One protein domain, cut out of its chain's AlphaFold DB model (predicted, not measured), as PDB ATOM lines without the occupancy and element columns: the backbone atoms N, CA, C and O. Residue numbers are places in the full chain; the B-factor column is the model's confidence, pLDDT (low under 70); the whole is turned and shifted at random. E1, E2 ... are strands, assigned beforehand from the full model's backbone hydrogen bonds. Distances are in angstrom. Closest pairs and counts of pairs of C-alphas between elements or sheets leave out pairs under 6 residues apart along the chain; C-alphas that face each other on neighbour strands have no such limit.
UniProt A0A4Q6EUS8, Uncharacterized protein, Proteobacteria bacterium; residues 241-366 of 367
ATOM      1  N   TYR A 241     486.771 413.321 857.303       82.81
ATOM      2  CA  TYR A 241     486.996 414.663 857.836       82.81
ATOM      3  C   TYR A 241     487.283 414.568 859.331       82.81
ATOM      4  O   TYR A 241     486.771 413.676 860.003       82.81
ATOM      5  N   LEU A 242     488.088 415.489 859.857       84.00
ATOM      6  CA  LEU A 242     488.391 415.593 861.283       84.00
ATOM      7  C   LEU A 242     488.337 417.068 861.691       84.00
ATOM      8  O   LEU A 242     489.058 417.875 861.114       84.00
ATOM      9  N   ALA A 243     487.510 417.393 862.681       81.38
ATOM     10  CA  ALA A 243     487.380 418.726 863.263       81.38
ATOM     11  C   ALA A 243     487.659 418.659 864.768       81.38
ATOM     12  O   ALA A 243     487.094 417.799 865.442       81.38
ATOM     13  N   CYS A 244     488.514 419.530 865.305       81.75
ATOM     14  CA  CYS A 244     488.907 419.484 866.714       81.75
ATOM     15  C   CYS A 244     488.483 420.737 867.490       81.75
ATOM     16  O   CYS A 244     488.343 421.825 866.939       81.75
ATOM     17  N   ALA A 245     488.277 420.575 868.799       74.06
ATOM     18  CA  ALA A 245     487.795 421.617 869.703       74.06
ATOM     19  C   ALA A 245     488.767 422.798 869.856       74.06
ATOM     20  O   ALA A 245     488.358 423.891 870.240       74.06
ATOM     21  N   SER A 246     490.050 422.588 869.533       67.94
ATOM     22  CA  SER A 246     491.048 423.658 869.411       67.94
ATOM     23  C   SER A 246     490.672 424.697 868.361       67.94
ATOM     24  O   SER A 246     491.135 425.833 868.436       67.94
ATOM     25  N   ASP A 247     489.857 424.300 867.386       61.31
ATOM     26  CA  ASP A 247     489.577 425.100 866.208       61.31
ATOM     27  C   ASP A 247     488.276 425.877 866.411       61.31
ATOM     28  O   ASP A 247     488.232 427.073 866.127       61.31
ATOM     29  N   ARG A 248     487.238 425.218 866.954       67.31
ATOM     30  CA  ARG A 248     485.944 425.789 867.377       67.31
ATOM     31  C   ARG A 248     485.285 424.898 868.443       67.31
ATOM     32  O   ARG A 248     485.569 423.702 868.462       67.31
ATOM     33  N   PRO A 249     484.384 425.424 869.300       73.56
ATOM     34  CA  PRO A 249     483.620 424.600 870.241       73.56
ATOM     35  C   PRO A 249     482.943 423.430 869.519       73.56
ATOM     36  O   PRO A 249     482.428 423.644 868.427       73.56
ATOM     37  N   LEU A 250     482.947 422.223 870.111       77.38
ATOM     38  CA  LEU A 250     482.281 421.026 869.569       77.38
ATOM     39  C   LEU A 250     480.833 420.862 870.080       77.38
ATOM     40  O   LEU A 250     480.505 421.450 871.111       77.38
ATOM     41  N   PRO A 251     479.923 420.128 869.384       71.50
ATOM     42  CA  PRO A 251     478.498 420.112 869.748       71.50
ATOM     43  C   PRO A 251     478.285 419.392 871.083       71.50
ATOM     44  O   PRO A 251     477.244 419.513 871.721       71.50
ATOM     45  N   TYR A 252     479.308 418.647 871.488       77.19
ATOM     46  CA  TYR A 252     479.423 417.925 872.729       77.19
ATOM     47  C   TYR A 252     480.627 418.506 873.484       77.19
ATOM     48  O   TYR A 252     481.742 418.459 872.955       77.19
ATOM     49  N   PRO A 253     480.429 419.038 874.701       78.69
ATOM     50  CA  PRO A 253     481.474 419.746 875.444       78.69
ATOM     51  C   PRO A 253     482.682 418.866 875.797       78.69
ATOM     52  O   PRO A 253     483.785 419.381 875.948       78.69
ATOM     53  N   ASP A 254     482.494 417.547 875.873       85.25
ATOM     54  CA  ASP A 254     483.555 416.593 876.222       85.25
ATOM     55  C   ASP A 254     484.364 416.098 875.010       85.25
ATOM     56  O   ASP A 254     485.306 415.312 875.165       85.25
ATOM     57  N   LEU A 255     483.998 416.514 873.792       85.69
ATOM     58  CA  LEU A 255     484.733 416.129 872.593       85.69
ATOM     59  C   LEU A 255     485.979 416.989 872.424       85.69
ATOM     60  O   LEU A 255     485.910 418.213 872.368       85.69
ATOM     61  N   SER A 256     487.114 416.320 872.251       87.12
ATOM     62  CA  SER A 256     488.337 416.938 871.757       87.12
ATOM     63  C   SER A 256     488.328 417.025 870.234       87.12
ATOM     64  O   SER A 256     488.840 417.994 869.688       87.12
ATOM     65  N   CYS A 257     487.750 416.033 869.547       87.31
ATOM     66  CA  CYS A 257     487.580 416.032 868.096       87.31
ATOM     67  C   CYS A 257     486.308 415.292 867.662       87.31
ATOM     68  O   CYS A 257     485.735 414.491 868.399       87.31
ATOM     69  N   MET A 258     485.897 415.532 866.424       87.31
ATOM     70  CA  MET A 258     484.854 414.818 865.710       87.31
ATOM     71  C   MET A 258     485.398 414.385 864.354       87.31
ATOM     72  O   MET A 258     485.911 415.196 863.588       87.31
ATOM     73  N   GLU A 259     485.274 413.100 864.061       89.88
ATOM     74  CA  GLU A 259     485.641 412.499 862.787       89.88
ATOM     75  C   GLU A 259     484.375 412.140 862.010       89.88
ATOM     76  O   GLU A 259     483.454 411.558 862.575       89.88
ATOM     77  N   ILE A 260     484.320 412.462 860.722       87.00
ATOM     78  CA  ILE A 260     483.224 412.069 859.834       87.00
ATOM     79  C   ILE A 260     483.804 411.184 858.748       87.00
ATOM     80  O   ILE A 260     484.627 411.646 857.965       87.00
ATOM     81  N   THR A 261     483.372 409.931 858.684       87.88
ATOM     82  CA  THR A 261     483.743 408.997 857.619       87.88
ATOM     83  C   THR A 261     482.586 408.807 856.654       87.88
ATOM     84  O   THR A 261     481.417 408.789 857.054       87.88
ATOM     85  N   THR A 262     482.913 408.686 855.370       82.50
ATOM     86  CA  THR A 262     481.942 408.492 854.291       82.50
ATOM     87  C   THR A 262     482.189 407.149 853.613       82.50
ATOM     88  O   THR A 262     483.325 406.678 853.517       82.50
ATOM     89  N   SER A 263     481.127 406.490 853.151       81.19
ATOM     90  CA  SER A 263     481.292 405.360 852.232       81.19
ATOM     91  C   SER A 263     481.810 405.838 850.875       81.19
ATOM     92  O   SER A 263     481.628 406.989 850.483       81.19
ATOM     93  N   THR A 264     482.421 404.927 850.116       69.75
ATOM     94  CA  THR A 264     483.029 405.176 848.795       69.75
ATOM     95  C   THR A 264     482.089 405.825 847.772       69.75
ATOM     96  O   THR A 264     482.551 406.394 846.789       69.75
ATOM     97  N   ASN A 265     480.778 405.754 847.991       70.06
ATOM     98  CA  ASN A 265     479.735 406.307 847.131       70.06
ATOM     99  C   ASN A 265     478.842 407.336 847.843       70.06
ATOM    100  O   ASN A 265     477.771 407.656 847.328       70.06
ATOM    101  N   TRP A 266     479.261 407.848 849.007       72.50
ATOM    102  CA  TRP A 266     478.529 408.877 849.754       72.50
ATOM    103  C   TRP A 266     477.120 408.438 850.172       72.50
ATOM    104  O   TRP A 266     476.248 409.275 850.398       72.50
ATOM    105  N   GLN A 267     476.872 407.126 850.252       77.00
ATOM    106  CA  GLN A 267     475.563 406.598 850.638       77.00
ATOM    107  C   GLN A 267     475.368 406.523 852.143       77.00
ATOM    108  O   GLN A 267     474.234 406.440 852.603       77.00
ATOM    109  N   SER A 268     476.451 406.566 852.908       82.00
ATOM    110  CA  SER A 268     476.414 406.484 854.357       82.00
ATOM    111  C   SER A 268     477.518 407.316 854.987       82.00
ATOM    112  O   SER A 268     478.602 407.486 854.421       82.00
ATOM    113  N   PHE A 269     477.208 407.828 856.171       85.69
ATOM    114  CA  PHE A 269     478.055 408.714 856.950       85.69
ATOM    115  C   PHE A 269     478.098 408.213 858.386       85.69
ATOM    116  O   PHE A 269     477.061 407.852 858.945       85.69
ATOM    117  N   THR A 270     479.281 408.216 858.992       88.06
ATOM    118  CA  THR A 270     479.445 407.957 860.426       88.06
ATOM    119  C   THR A 270     480.211 409.109 861.052       88.06
ATOM    120  O   THR A 270     481.350 409.375 860.682       88.06
ATOM    121  N   ALA A 271     479.585 409.779 862.015       88.56
ATOM    122  CA  ALA A 271     480.240 410.744 862.876       88.56
ATOM    123  C   ALA A 271     480.721 410.032 864.149       88.56
ATOM    124  O   ALA A 271     479.928 409.442 864.887       88.56
ATOM    125  N   THR A 272     482.024 410.095 864.403       91.06
ATOM    126  CA  THR A 272     482.699 409.543 865.579       91.06
ATOM    127  C   THR A 272     483.226 410.687 866.433       91.06
ATOM    128  O   THR A 272     484.063 411.470 865.992       91.06
ATOM    129  N   GLY A 273     482.752 410.779 867.669       90.31
ATOM    130  CA  GLY A 273     483.315 411.664 868.675       90.31
ATOM    131  C   GLY A 273     484.597 411.077 869.268       90.31
ATOM    132  O   GLY A 273     484.673 409.873 869.514       90.31
ATOM    133  N   ILE A 274     485.595 411.927 869.502       91.88
ATOM    134  CA  ILE A 274     486.851 411.616 870.187       91.88
ATOM    135  C   ILE A 274     486.940 412.498 871.439       91.88
ATOM    136  O   ILE A 274     486.872 413.719 871.311       91.88
ATOM    137  N   LYS A 275     487.081 411.913 872.634       91.62
ATOM    138  CA  LYS A 275     487.272 412.666 873.892       91.62
ATOM    139  C   LYS A 275     488.745 412.959 874.176       91.62
ATOM    140  O   LYS A 275     489.646 412.299 873.651       91.62
ATOM    141  N   ASN A 276     488.977 413.866 875.125       83.50
ATOM    142  CA  ASN A 276     490.278 414.028 875.777       83.50
ATOM    143  C   ASN A 276     490.740 412.676 876.362       83.50
ATOM    144  O   ASN A 276     490.053 412.094 877.195       83.50
ATOM    145  N   GLY A 277     491.881 412.157 875.894       85.62
ATOM    146  CA  GLY A 277     492.366 410.803 876.217       85.62
ATOM    147  C   GLY A 277     492.201 409.772 875.092       85.62
ATOM    148  O   GLY A 277     492.678 408.649 875.227       85.62
ATOM    149  N   GLY A 278     491.579 410.148 873.968       89.25
ATOM    150  CA  GLY A 278     491.517 409.331 872.752       89.25
ATOM    151  C   GLY A 278     490.371 408.314 872.701       89.25
ATOM    152  O   GLY A 278     490.303 407.544 871.746       89.25
ATOM    153  N   GLU A 279     489.467 408.307 873.685       93.75
ATOM    154  CA  GLU A 279     488.253 407.477 873.666       93.75
ATOM    155  C   GLU A 279     487.371 407.855 872.464       93.75
ATOM    156  O   GLU A 279     487.096 409.037 872.249       93.75
ATOM    157  N   ARG A 280     486.919 406.855 871.695       94.06
ATOM    158  CA  ARG A 280     486.120 407.032 870.474       94.06
ATOM    159  C   ARG A 280     484.730 406.430 870.641       94.06
ATOM    160  O   ARG A 280     484.607 405.305 871.116       94.06
ATOM    161  N   PHE A 281     483.697 407.137 870.194       90.69
ATOM    162  CA  PHE A 281     482.316 406.653 870.214       90.69
ATOM    163  C   PHE A 281     481.509 407.239 869.054       90.69
ATOM    164  O   PHE A 281     481.763 408.354 868.602       90.69
ATOM    165  N   ILE A 282     480.543 406.481 868.540       89.38
ATOM    166  CA  ILE A 282     479.680 406.942 867.447       89.38
ATOM    167  C   ILE A 282     478.684 407.951 868.018       89.38
ATOM    168  O   ILE A 282     477.936 407.626 868.936       89.38
ATOM    169  N   ILE A 283     478.671 409.160 867.463       86.44
ATOM    170  CA  ILE A 283     477.741 410.233 867.854       86.44
ATOM    171  C   ILE A 283     476.596 410.394 866.853       86.44
ATOM    172  O   ILE A 283     475.521 410.881 867.204       86.44
ATOM    173  N   GLY A 284     476.779 409.938 865.614       83.94
ATOM    174  CA  GLY A 284     475.738 410.003 864.597       83.94
ATOM    175  C   GLY A 284     476.010 409.092 863.413       83.94
ATOM    176  O   GLY A 284     477.158 408.793 863.083       83.94
ATOM    177  N   GLN A 285     474.933 408.666 862.766       84.00
ATOM    178  CA  GLN A 285     474.971 407.953 861.495       84.00
ATOM    179  C   GLN A 285     473.901 408.528 860.568       84.00
ATOM    180  O   GLN A 285     472.887 409.070 861.017       84.00
ATOM    181  N   GLY A 286     474.132 408.432 859.265       75.44
ATOM    182  CA  GLY A 286     473.159 408.849 858.263       75.44
ATOM    183  C   GLY A 286     473.290 408.038 856.988       75.44
ATOM    184  O   GLY A 286     474.372 407.557 856.659       75.44
ATOM    185  N   GLU A 287     472.177 407.910 856.274       72.81
ATOM    186  CA  GLU A 287     472.103 407.289 854.954       72.81
ATOM    187  C   GLU A 287     471.569 408.303 853.943       72.81
ATOM    188  O   GLU A 287     470.679 409.104 854.242       72.81
ATOM    189  N   SER A 288     472.091 408.265 852.719       60.94
ATOM    190  CA  SER A 288     471.827 409.299 851.719       60.94
ATOM    191  C   SER A 288     470.400 409.282 851.156       60.94
ATOM    192  O   SER A 288     469.985 410.241 850.501       60.94
ATOM    193  N   GLY A 289     469.625 408.235 851.457       54.12
ATOM    194  CA  GLY A 289     468.469 407.775 850.687       54.12
ATOM    195  C   GLY A 289     467.277 408.723 850.506       54.12
ATOM    196  O   GLY A 289     466.425 408.404 849.684       54.12
ATOM    197  N   LYS A 290     467.169 409.867 851.208       54.91
ATOM    198  CA  LYS A 290     466.061 410.840 850.996       54.91
ATOM    199  C   LYS A 290     466.380 412.329 851.212       54.91
ATOM    200  O   LYS A 290     465.527 413.161 850.921       54.91
ATOM    201  N   ARG A 291     467.553 412.698 851.739       56.12
ATOM    202  CA  ARG A 291     467.889 414.092 852.121       56.12
ATOM    203  C   ARG A 291     469.307 414.489 851.722       56.12
ATOM    204  O   ARG A 291     469.985 415.194 852.464       56.12
ATOM    205  N   THR A 292     469.743 414.003 850.563       64.19
ATOM    206  CA  THR A 292     471.074 414.301 850.042       64.19
ATOM    207  C   THR A 292     470.964 415.068 848.742       64.19
ATOM    208  O   THR A 292     470.341 414.578 847.801       64.19
ATOM    209  N   SER A 293     471.558 416.258 848.680       71.00
ATOM    210  CA  SER A 293     471.786 416.944 847.411       71.00
ATOM    211  C   SER A 293     473.261 416.839 847.058       71.00
ATOM    212  O   SER A 293     474.142 417.150 847.859       71.00
ATOM    213  N   VAL A 294     473.523 416.356 845.846       75.75
ATOM    214  CA  VAL A 294     474.852 416.396 845.248       75.75
ATOM    215  C   VAL A 294     474.910 417.662 844.410       75.75
ATOM    216  O   VAL A 294     474.162 417.802 843.442       75.75
ATOM    217  N   GLN A 295     475.764 418.601 844.800       79.69
ATOM    218  CA  GLN A 295     475.993 419.830 844.057       79.69
ATOM    219  C   GLN A 295     477.303 419.703 843.288       79.69
ATOM    220  O   GLN A 295     478.357 419.450 843.865       79.69
ATOM    221  N   GLN A 296     477.228 419.885 841.972       83.69
ATOM    222  CA  GLN A 296     478.406 419.968 841.120       83.69
ATOM    223  C   GLN A 296     478.703 421.429 840.813       83.69
ATOM    224  O   GLN A 296     477.879 422.139 840.234       83.69
ATOM    225  N   GLN A 297     479.895 421.866 841.188       85.31
ATOM    226  CA  GLN A 297     480.446 423.156 840.806       85.31
ATOM    227  C   GLN A 297     481.548 422.926 839.774       85.31
ATOM    228  O   GLN A 297     482.288 421.953 839.854       85.31
ATOM    229  N   TYR A 298     481.664 423.823 838.804       88.94
ATOM    230  CA  TYR A 298     482.711 423.777 837.783       88.94
ATOM    231  C   TYR A 298     483.630 424.977 838.014       88.94
ATOM    232  O   TYR A 298     483.385 426.035 837.424       88.94
ATOM    233  N   PRO A 299     484.610 424.853 838.933       88.75
ATOM    234  CA  PRO A 299     485.466 425.969 839.334       88.75
ATOM    235  C   PRO A 299     486.445 426.379 838.228       88.75
ATOM    236  O   PRO A 299     486.987 427.478 838.270       88.75
ATOM    237  N   VAL A 300     486.630 425.517 837.225       90.00
ATOM    238  CA  VAL A 300     487.377 425.812 836.005       90.00
ATOM    239  C   VAL A 300     486.396 426.015 834.857       90.00
ATOM    240  O   VAL A 300     485.606 425.121 834.527       90.00
ATOM    241  N   ARG A 301     486.477 427.181 834.219       90.25
ATOM    242  CA  ARG A 301     485.761 427.504 832.981       90.25
ATOM    243  C   ARG A 301     486.757 428.096 832.003       90.25
ATOM    244  O   ARG A 301     487.421 429.070 832.329       90.25
ATOM    245  N   VAL A 302     486.849 427.509 830.817       89.88
ATOM    246  CA  VAL A 302     487.776 427.969 829.780       89.88
ATOM    247  C   VAL A 302     486.969 428.655 828.699       89.88
ATOM    248  O   VAL A 302     486.246 427.989 827.964       89.88
ATOM    249  N   PHE A 303     487.068 429.975 828.613       91.75
ATOM    250  CA  PHE A 303     486.579 430.737 827.477       91.75
ATOM    251  C   PHE A 303     487.392 430.390 826.226       91.75
ATOM    252  O   PHE A 303     488.625 430.363 826.265       91.75
ATOM    253  N   LEU A 304     486.691 430.145 825.122       90.75
ATOM    254  CA  LEU A 304     487.237 429.782 823.820       90.75
ATOM    255  C   LEU A 304     486.938 430.905 822.813       90.75
ATOM    256  O   LEU A 304     485.880 430.901 822.175       90.75
ATOM    257  N   PRO A 305     487.849 431.888 822.667       88.62
ATOM    258  CA  PRO A 305     487.765 432.899 821.616       88.62
ATOM    259  C   PRO A 305     487.657 432.243 820.235       88.62
ATOM    260  O   PRO A 305     488.220 431.178 820.019       88.62
ATOM    261  N   LYS A 306     486.993 432.869 819.259       90.25
ATOM    262  CA  LYS A 306     486.842 432.267 817.914       90.25
ATOM    263  C   LYS A 306     488.182 432.060 817.201       90.25
ATOM    264  O   LYS A 306     488.294 431.209 816.329       90.25
ATOM    265  N   GLU A 307     489.170 432.873 817.546       91.00
ATOM    266  CA  GLU A 307     490.519 432.878 816.995       91.00
ATOM    267  C   GLU A 307     491.459 431.829 817.611       91.00
ATOM    268  O   GLU A 307     492.583 431.672 817.125       91.00
ATOM    269  N   GLN A 308     491.037 431.128 818.669       93.38
ATOM    270  CA  GLN A 308     491.867 430.122 819.331       93.38
ATOM    271  C   GLN A 308     492.117 428.906 818.422       93.38
ATOM    272  O   GLN A 308     491.244 428.494 817.661       93.38
ATOM    273  N   ALA A 309     493.315 428.328 818.509       93.81
ATOM    274  CA  ALA A 309     493.778 427.235 817.646       93.81
ATOM    275  C   ALA A 309     494.086 425.929 818.407       93.81
ATOM    276  O   ALA A 309     494.745 425.037 817.876       93.81
ATOM    277  N   VAL A 310     493.667 425.826 819.668       93.94
ATOM    278  CA  VAL A 310     494.025 424.735 820.588       93.94
ATOM    279  C   VAL A 310     492.937 423.666 820.664       93.94
ATOM    280  O   VAL A 310     493.224 422.466 820.687       93.94
ATOM    281  N   PHE A 311     491.681 424.092 820.742       93.25
ATOM    282  CA  PHE A 311     490.522 423.229 820.923       93.25
ATOM    283  C   PHE A 311     489.654 423.214 819.669       93.25
ATOM    284  O   PHE A 311     489.556 424.205 818.952       93.25
ATOM    285  N   GLU A 312     488.997 422.090 819.411       90.06
ATOM    286  CA  GLU A 312     487.913 422.065 818.435       90.06
ATOM    287  C   GLU A 312     486.692 422.735 819.073       90.06
ATOM    288  O   GLU A 312     486.296 422.378 820.182       90.06
ATOM    289  N   THR A 313     486.119 423.737 818.406       84.88
ATOM    290  CA  THR A 313     484.938 424.456 818.903       84.88
ATOM    291  C   THR A 313     483.715 424.109 818.080       84.88
ATOM    292  O   THR A 313     483.725 424.259 816.856       84.88
ATOM    293  N   THR A 314     482.631 423.744 818.754       84.69
ATOM    294  CA  THR A 314     481.309 423.658 818.132       84.69
ATOM    295  C   THR A 314     480.758 425.073 817.906       84.69
ATOM    296  O   THR A 314     480.911 425.928 818.783       84.69
ATOM    297  N   PRO A 315     480.089 425.373 816.775       84.31
ATOM    298  CA  PRO A 315     479.420 426.659 816.596       84.31
ATOM    299  C   PRO A 315     478.478 426.984 817.767       84.31
ATOM    300  O   PRO A 315     477.548 426.234 818.049       84.31
ATOM    301  N   GLY A 316     478.720 428.111 818.443       81.19
ATOM    302  CA  GLY A 316     477.929 428.568 819.595       81.19
ATOM    303  C   GLY A 316     478.474 428.156 820.967       81.19
ATOM    304  O   GLY A 316     478.022 428.693 821.976       81.19
ATOM    305  N   GLU A 317     479.475 427.278 821.025       84.75
ATOM    306  CA  GLU A 317     480.151 426.913 822.268       84.75
ATOM    307  C   GLU A 317     481.335 427.852 822.519       84.75
ATOM    308  O   GLU A 317     482.366 427.780 821.854       84.75
ATOM    309  N   LEU A 318     481.168 428.771 823.471       87.00
ATOM    310  CA  LEU A 318     482.202 429.741 823.848       87.00
ATOM    311  C   LEU A 318     482.973 429.337 825.105       87.00
ATOM    312  O   LEU A 318     483.912 430.029 825.481       87.00
ATOM    313  N   PHE A 319     482.564 428.265 825.782       89.38
ATOM    314  CA  PHE A 319     483.152 427.864 827.052       89.38
ATOM    315  C   PHE A 319     483.224 426.353 827.177       89.38
ATOM    316  O   PHE A 319     482.233 425.670 826.934       89.38
ATOM    317  N   TRP A 320     484.350 425.858 827.679       88.50
ATOM    318  CA  TRP A 320     484.451 424.509 828.223       88.50
ATOM    319  C   TRP A 320     484.353 424.534 829.741       88.50
ATOM    320  O   TRP A 320     484.866 425.434 830.413       88.50
ATOM    321  N   LYS A 321     483.700 423.512 830.291       88.56
ATOM    322  CA  LYS A 321     483.676 423.251 831.730       88.56
ATOM    323  C   LYS A 321     484.800 422.275 832.052       88.56
ATOM    324  O   LYS A 321     484.913 421.240 831.400       88.56
ATOM    325  N   GLY A 322     485.630 422.612 833.034       87.75
ATOM    326  CA  GLY A 322     486.646 421.696 833.542       87.75
ATOM    327  C   GLY A 322     486.056 420.610 834.450       87.75
ATOM    328  O   GLY A 322     484.858 420.328 834.391       87.75
ATOM    329  N   PRO A 323     486.878 419.993 835.313       88.19
ATOM    330  CA  PRO A 323     486.411 419.015 836.289       88.19
ATOM    331  C   PRO A 323     485.316 419.562 837.206       88.19
ATOM    332  O   PRO A 323     485.385 420.708 837.658       88.19
ATOM    333  N   ALA A 324     484.344 418.717 837.544       88.50
ATOM    334  CA  ALA A 324     483.374 419.033 838.581       88.50
ATOM    335  C   ALA A 324     484.001 418.872 839.977       88.50
ATOM    336  O   ALA A 324     484.563 417.825 840.302       88.50
ATOM    337  N   ARG A 325     483.832 419.888 840.823       87.31
ATOM    338  CA  ARG A 325     483.939 419.808 842.281       87.31
ATOM    339  C   ARG A 325     482.594 419.328 842.813       87.31
ATOM    340  O   ARG A 325     481.567 419.947 842.534       87.31
ATOM    341  N   THR A 326     482.594 418.204 843.523       83.50
ATOM    342  CA  THR A 326     481.360 417.593 844.033       83.50
ATOM    343  C   THR A 326     481.232 417.841 845.525       83.50
ATOM    344  O   THR A 326     482.052 417.347 846.295       83.50
ATOM    345  N   SER A 327     480.183 418.558 845.913       81.31
ATOM    346  CA  SER A 327     479.786 418.732 847.306       81.31
ATOM    347  C   SER A 327     478.534 417.910 847.599       81.31
ATOM    348  O   SER A 327     477.666 417.734 846.740       81.31
ATOM    349  N   VAL A 328     478.435 417.400 848.819       80.00
ATOM    350  CA  VAL A 328     477.336 416.560 849.282       80.00
ATOM    351  C   VAL A 328     476.732 417.199 850.519       80.00
ATOM    352  O   VAL A 328     477.393 417.307 851.549       80.00
ATOM    353  N   LYS A 329     475.461 417.591 850.444       82.38
ATOM    354  CA  LYS A 329     474.700 417.982 851.635       82.38
ATOM    355  C   LYS A 329     473.953 416.769 852.149       82.38
ATOM    356  O   LYS A 329     473.304 416.111 851.347       82.38
ATOM    357  N   SER A 330     474.025 416.455 853.435       79.31
ATOM    358  CA  SER A 330     473.334 415.306 854.029       79.31
ATOM    359  C   SER A 330     472.836 415.631 855.429       79.31
ATOM    360  O   SER A 330     473.469 416.389 856.150       79.31
ATOM    361  N   VAL A 331     471.711 415.059 855.850       79.94
ATOM    362  CA  VAL A 331     471.225 415.226 857.226       79.94
ATOM    363  C   VAL A 331     471.689 414.044 858.068       79.94
ATOM    364  O   VAL A 331     471.253 412.915 857.849       79.94
ATOM    365  N   LEU A 332     472.535 414.311 859.060       76.75
ATOM    366  CA  LEU A 332     472.893 413.345 860.089       76.75
ATOM    367  C   LEU A 332     471.862 413.355 861.209       76.75
ATOM    368  O   LEU A 332     471.505 414.412 861.731       76.75
ATOM    369  N   THR A 333     471.430 412.162 861.615       75.06
ATOM    370  CA  THR A 333     470.669 411.990 862.854       75.06
ATOM    371  C   THR A 333     471.646 411.590 863.949       75.06
ATOM    372  O   THR A 333     472.225 410.502 863.917       75.06
ATOM    373  N   PHE A 334     471.850 412.481 864.913       72.00
ATOM    374  CA  PHE A 334     472.686 412.202 866.069       72.00
ATOM    375  C   PHE A 334     471.873 411.395 867.070       72.00
ATOM    376  O   PHE A 334     470.719 411.718 867.374       72.00
ATOM    377  N   THR A 335     472.466 410.307 867.550       64.12
ATOM    378  CA  THR A 335     471.832 409.455 868.556       64.12
ATOM    379  C   THR A 335     472.474 409.809 869.884       64.12
ATOM    380  O   THR A 335     473.458 409.199 870.286       64.12
ATOM    381  N   GLU A 336     471.973 410.855 870.539       61.56
ATOM    382  CA  GLU A 336     472.405 411.155 871.901       61.56
ATOM    383  C   GLU A 336     471.817 410.085 872.830       61.56
ATOM    384  O   GLU A 336     470.614 409.808 872.810       61.56
ATOM    385  N   THR A 337     472.663 409.426 873.619       51.00
ATOM    386  CA  THR A 337     472.243 408.413 874.590       51.00
ATOM    387  C   THR A 337     471.286 409.035 875.612       51.00
ATOM    388  O   THR A 337     471.707 409.725 876.534       51.00
ATOM    389  N   GLY A 338     469.982 408.781 875.452       54.03
ATOM    390  CA  GLY A 338     468.941 409.161 876.417       54.03
ATOM    391  C   GLY A 338     468.281 410.535 876.226       54.03
ATOM    392  O   GLY A 338     467.558 410.953 877.128       54.03
ATOM    393  N   LYS A 339     468.479 411.229 875.094       55.06
ATOM    394  CA  LYS A 339     467.807 412.507 874.767       55.06
ATOM    395  C   LYS A 339     467.235 412.522 873.344       55.06
ATOM    396  O   LYS A 339     467.506 411.623 872.549       55.06
ATOM    397  N   ASP A 340     466.404 413.525 873.053       60.62
ATOM    398  CA  ASP A 340     465.757 413.729 871.754       60.62
ATOM    399  C   ASP A 340     466.762 413.686 870.593       60.62
ATOM    400  O   ASP A 340     467.854 414.252 870.658       60.62
ATOM    401  N   LYS A 341     466.373 413.028 869.494       67.69
ATOM    402  CA  LYS A 341     467.177 412.963 868.268       67.69
ATOM    403  C   LYS A 341     467.376 414.371 867.713       67.69
ATOM    404  O   LYS A 341     466.432 414.969 867.196       67.69
ATOM    405  N   SER A 342     468.605 414.876 867.754       71.88
ATOM    406  CA  SER A 342     468.965 416.086 867.024       71.88
ATOM    407  C   SER A 342     469.362 415.723 865.592       71.88
ATOM    408  O   SER A 342     470.075 414.752 865.333       71.88
ATOM    409  N   SER A 343     468.839 416.482 864.632       77.38
ATOM    410  CA  SER A 343     469.278 416.413 863.238       77.38
ATOM    411  C   SER A 343     470.244 417.563 862.983       77.38
ATOM    412  O   SER A 343     469.937 418.703 863.331       77.38
ATOM    413  N   MET A 344     471.389 417.284 862.368       81.31
ATOM    414  CA  MET A 344     472.254 418.331 861.821       81.31
ATOM    415  C   MET A 344     472.369 418.142 860.318       81.31
ATOM    416  O   MET A 344     472.411 417.017 859.820       81.31
ATOM    417  N   LEU A 345     472.415 419.250 859.594       84.25
ATOM    418  CA  LEU A 345     472.728 419.255 858.177       84.25
ATOM    419  C   LEU A 345     474.251 419.357 858.034       84.25
ATOM    420  O   LEU A 345     474.860 420.326 858.466       84.25
ATOM    421  N   LEU A 346     474.858 418.335 857.450       82.38
ATOM    422  CA  LEU A 346     476.223 418.358 856.950       82.38
ATOM    423  C   LEU A 346     476.243 418.934 855.541       82.38
ATOM    424  O   LEU A 346     475.433 418.543 854.702       82.38
ATOM    425  N   GLU A 347     477.239 419.751 855.258       84.56
ATOM    426  CA  GLU A 347     477.662 420.088 853.908       84.56
ATOM    427  C   GLU A 347     479.139 419.732 853.761       84.56
ATOM    428  O   GLU A 347     480.020 420.307 854.394       84.56
ATOM    429  N   LEU A 348     479.389 418.704 852.957       78.44
ATOM    430  CA  LEU A 348     480.701 418.126 852.717       78.44
ATOM    431  C   LEU A 348     481.175 418.599 851.353       78.44
ATOM    432  O   LEU A 348     480.633 418.180 850.333       78.44
ATOM    433  N   SER A 349     482.188 419.450 851.330       81.00
ATOM    434  CA  SER A 349     482.911 419.803 850.113       81.00
ATOM    435  C   SER A 349     484.334 419.254 850.190       81.00
ATOM    436  O   SER A 349     484.830 419.021 851.288       81.00
ATOM    437  N   PRO A 350     485.038 419.063 849.064       81.00
ATOM    438  CA  PRO A 350     486.329 418.375 849.085       81.00
ATOM    439  C   PRO A 350     487.381 418.869 850.078       81.00
ATOM    440  O   PRO A 350     488.151 418.094 850.642       81.00
ATOM    441  N   ASP A 351     487.356 420.154 850.358       79.56
ATOM    442  CA  ASP A 351     488.283 420.846 851.229       79.56
ATOM    443  C   ASP A 351     487.588 421.600 852.370       79.56
ATOM    444  O   ASP A 351     488.240 422.364 853.081       79.56
ATOM    445  N   SER A 352     486.285 421.390 852.577       81.00
ATOM    446  CA  SER A 352     485.556 421.996 853.691       81.00
ATOM    447  C   SER A 352     484.456 421.088 854.234       81.00
ATOM    448  O   SER A 352     483.764 420.376 853.510       81.00
ATOM    449  N   LEU A 353     484.297 421.123 855.553       82.19
ATOM    450  CA  LEU A 353     483.182 420.517 856.261       82.19
ATOM    451  C   LEU A 353     482.424 421.648 856.934       82.19
ATOM    452  O   LEU A 353     482.989 422.347 857.773       82.19
ATOM    453  N   GLU A 354     481.153 421.783 856.593       83.94
ATOM    454  CA  GLU A 354     480.246 422.681 857.283       83.94
ATOM    455  C   GLU A 354     479.150 421.880 857.962       83.94
ATOM    456  O   GLU A 354     478.660 420.866 857.452       83.94
ATOM    457  N   ILE A 355     478.786 422.326 859.154       82.38
ATOM    458  CA  ILE A 355     477.778 421.659 859.968       82.38
ATOM    459  C   ILE A 355     476.779 422.706 860.393       82.38
ATOM    460  O   ILE A 355     477.142 423.757 860.910       82.38
ATOM    461  N   TYR A 356     475.510 422.394 860.200       84.81
ATOM    462  CA  TYR A 356     474.403 423.284 860.459       84.81
ATOM    463  C   TYR A 356     473.452 422.633 861.454       84.81
ATOM    464  O   TYR A 356     472.971 421.515 861.244       84.81
ATOM    465  N   GLN A 357     473.146 423.343 862.534       82.62
ATOM    466  CA  GLN A 357     472.164 422.900 863.512       82.62
ATOM    467  C   GLN A 357     470.796 423.484 863.161       82.62
ATOM    468  O   GLN A 357     470.643 424.695 862.997       82.62
ATOM    469  N   THR A 358     469.774 422.632 863.078       75.12
ATOM    470  CA  THR A 358     468.388 423.097 862.969       75.12
ATOM    471  C   THR A 358     467.868 423.472 864.355       75.12
ATOM    472  O   THR A 358     467.775 422.612 865.232       75.12
ATOM    473  N   LYS A 359     467.509 424.741 864.549       79.31
ATOM    474  CA  LYS A 359     466.844 425.270 865.746       79.31
ATOM    475  C   LYS A 359     465.393 425.645 865.403       79.31
ATOM    476  O   LYS A 359     465.084 425.861 864.231       79.31
ATOM    477  N   PRO A 360     464.487 425.789 866.392       79.81
ATOM    478  CA  PRO A 360     463.122 426.264 866.135       79.81
ATOM    479  C   PRO A 360     463.063 427.618 865.406       79.81
ATOM    480  O   PRO A 360     462.098 427.899 864.705       79.81
ATOM    481  N   THR A 361     464.101 428.446 865.556       83.19
ATOM    482  CA  THR A 361     464.225 429.783 864.959       83.19
ATOM    483  C   THR A 361     464.875 429.798 863.571       83.19
ATOM    484  O   THR A 361     464.935 430.861 862.960       83.19
ATOM    485  N   GLY A 362     465.377 428.665 863.067       83.38
ATOM    486  CA  GLY A 362     466.054 428.595 861.771       83.38
ATOM    487  C   GLY A 362     467.234 427.624 861.737       83.38
ATOM    488  O   GLY A 362     467.409 426.784 862.618       83.38
ATOM    489  N   ILE A 363     468.043 427.733 860.686       79.12
ATOM    490  CA  ILE A 363     469.269 426.951 860.507       79.12
ATOM    491  C   ILE A 363     470.450 427.836 860.899       79.12
ATOM    492  O   ILE A 363     470.591 428.938 860.377       79.12
ATOM    493  N   GLU A 364     471.296 427.354 861.802       81.69
ATOM    494  CA  GLU A 364     472.489 428.069 862.256       81.69
ATOM    495  C   GLU A 364     473.740 427.306 861.835       81.69
ATOM    496  O   GLU A 364     473.842 426.099 862.077       81.69
ATOM    497  N   ARG A 365     474.690 428.005 861.201       79.75
ATOM    498  CA  ARG A 365     476.013 427.448 860.917       79.75
ATOM    499  C   ARG A 365     476.747 427.248 862.233       79.75
ATOM    500  O   ARG A 365     476.910 428.183 863.009       79.75
ATOM    501  N   TRP A 366     477.187 426.026 862.451       71.38
ATOM    502  CA  TRP A 366     477.806 425.581 863.682       71.38
ATOM    503  C   TRP A 366     479.320 425.345 863.494       71.38
ATOM    504  O   TRP A 366     480.108 425.806 864.319       71.38
TER     505      TRP A 366
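This is residues 241 to 366 of the 367 residues of an uncharacterized protein of Proteobacteria bacterium (UniProt A0A4Q6EUS8). A strongly twisted sheet folds over on itself, so that the hairpins E1 to E4 and the hairpins E8 to E10 lie partly face to face with their strands crossed, joined at E4 and E8 and not closed at E1 and E10. From this head a long arm sticks out: E5 beside the first half of E8, then the small hairpin E6 and E7, and at the far tip the loop of residues 304 to 318. The printed part has 126 residues with 11 named strands, E1 to E11 in order, and no named helix: all strand, with neighbours antiparallel. It is loose, with a radius of gyration of the C-alphas of 19.9 A, and a rod in outline, 66 by 30 by 29 A.

E1, residues 241 to 244, and E2, residues 255 to 262, form a hairpin, with N 243 and O 258 2.9 A apart. E3, residues 268 to 275, lies on the other side of E2, with N 272 and O 259 at 2.7 A. E4, residues 280 to 287, follows, with N 271 and O 284 at 2.8 A, and bends by 53 degrees at residue 283; these four make a meander, each strand the antiparallel neighbour of the one before. E5, residues 293 to 297, is apart from E4. E6, residues 301 to 303, and E7, residues 319 to 321, form a separate sheet, with N 302 and O 320 at 2.9 A. E8, residues 325 to 334, has staggered pairing: on one side E5, with N 295 and O 327 at 2.9 A, and E4, with N 333 and O 285 at 3.5 A; on the other side E9, residues 342 to 349, with N 330 and O 346 at 2.8 A. E10, residues 352 to 359, has N 354 and O 347 at 2.9 A. E11, residues 362 to 365, has N 357 and O 364 at 2.9 A and ends the meander E8 E9 E10 E11. The closest C-alphas of E1 and E10, Tyr 241 and Leu 353, are 7.2 A apart.

E1 begins with C-alpha 241 at (486.996, 414.663, 857.836) and is 10.3 A long. E2 measures 20.0 A, E3 23.2 A, E4 20.9 A and E5 12.5 A; E6 and E7 measure 6.4 A and 6.6 A. E8, the longest strand by residues, runs 27.4 A from C-alpha 325 at (483.939, 419.808, 842.281). E9 measures 22.2 A, E10 22.5 A and E11 10.1 A, ending with C-alpha 365 at (476.013, 427.448, 860.917).

The two C-alphas farthest apart, those of Glu 307 and Gly 338, are 67.5 A apart. The printed part has no cut, and its one long link joins E6 to E7. The mean pLDDT of the printed part is 80.8, with residues 246 to 248, 264, 288 to 292 and 335 to 341 under 70.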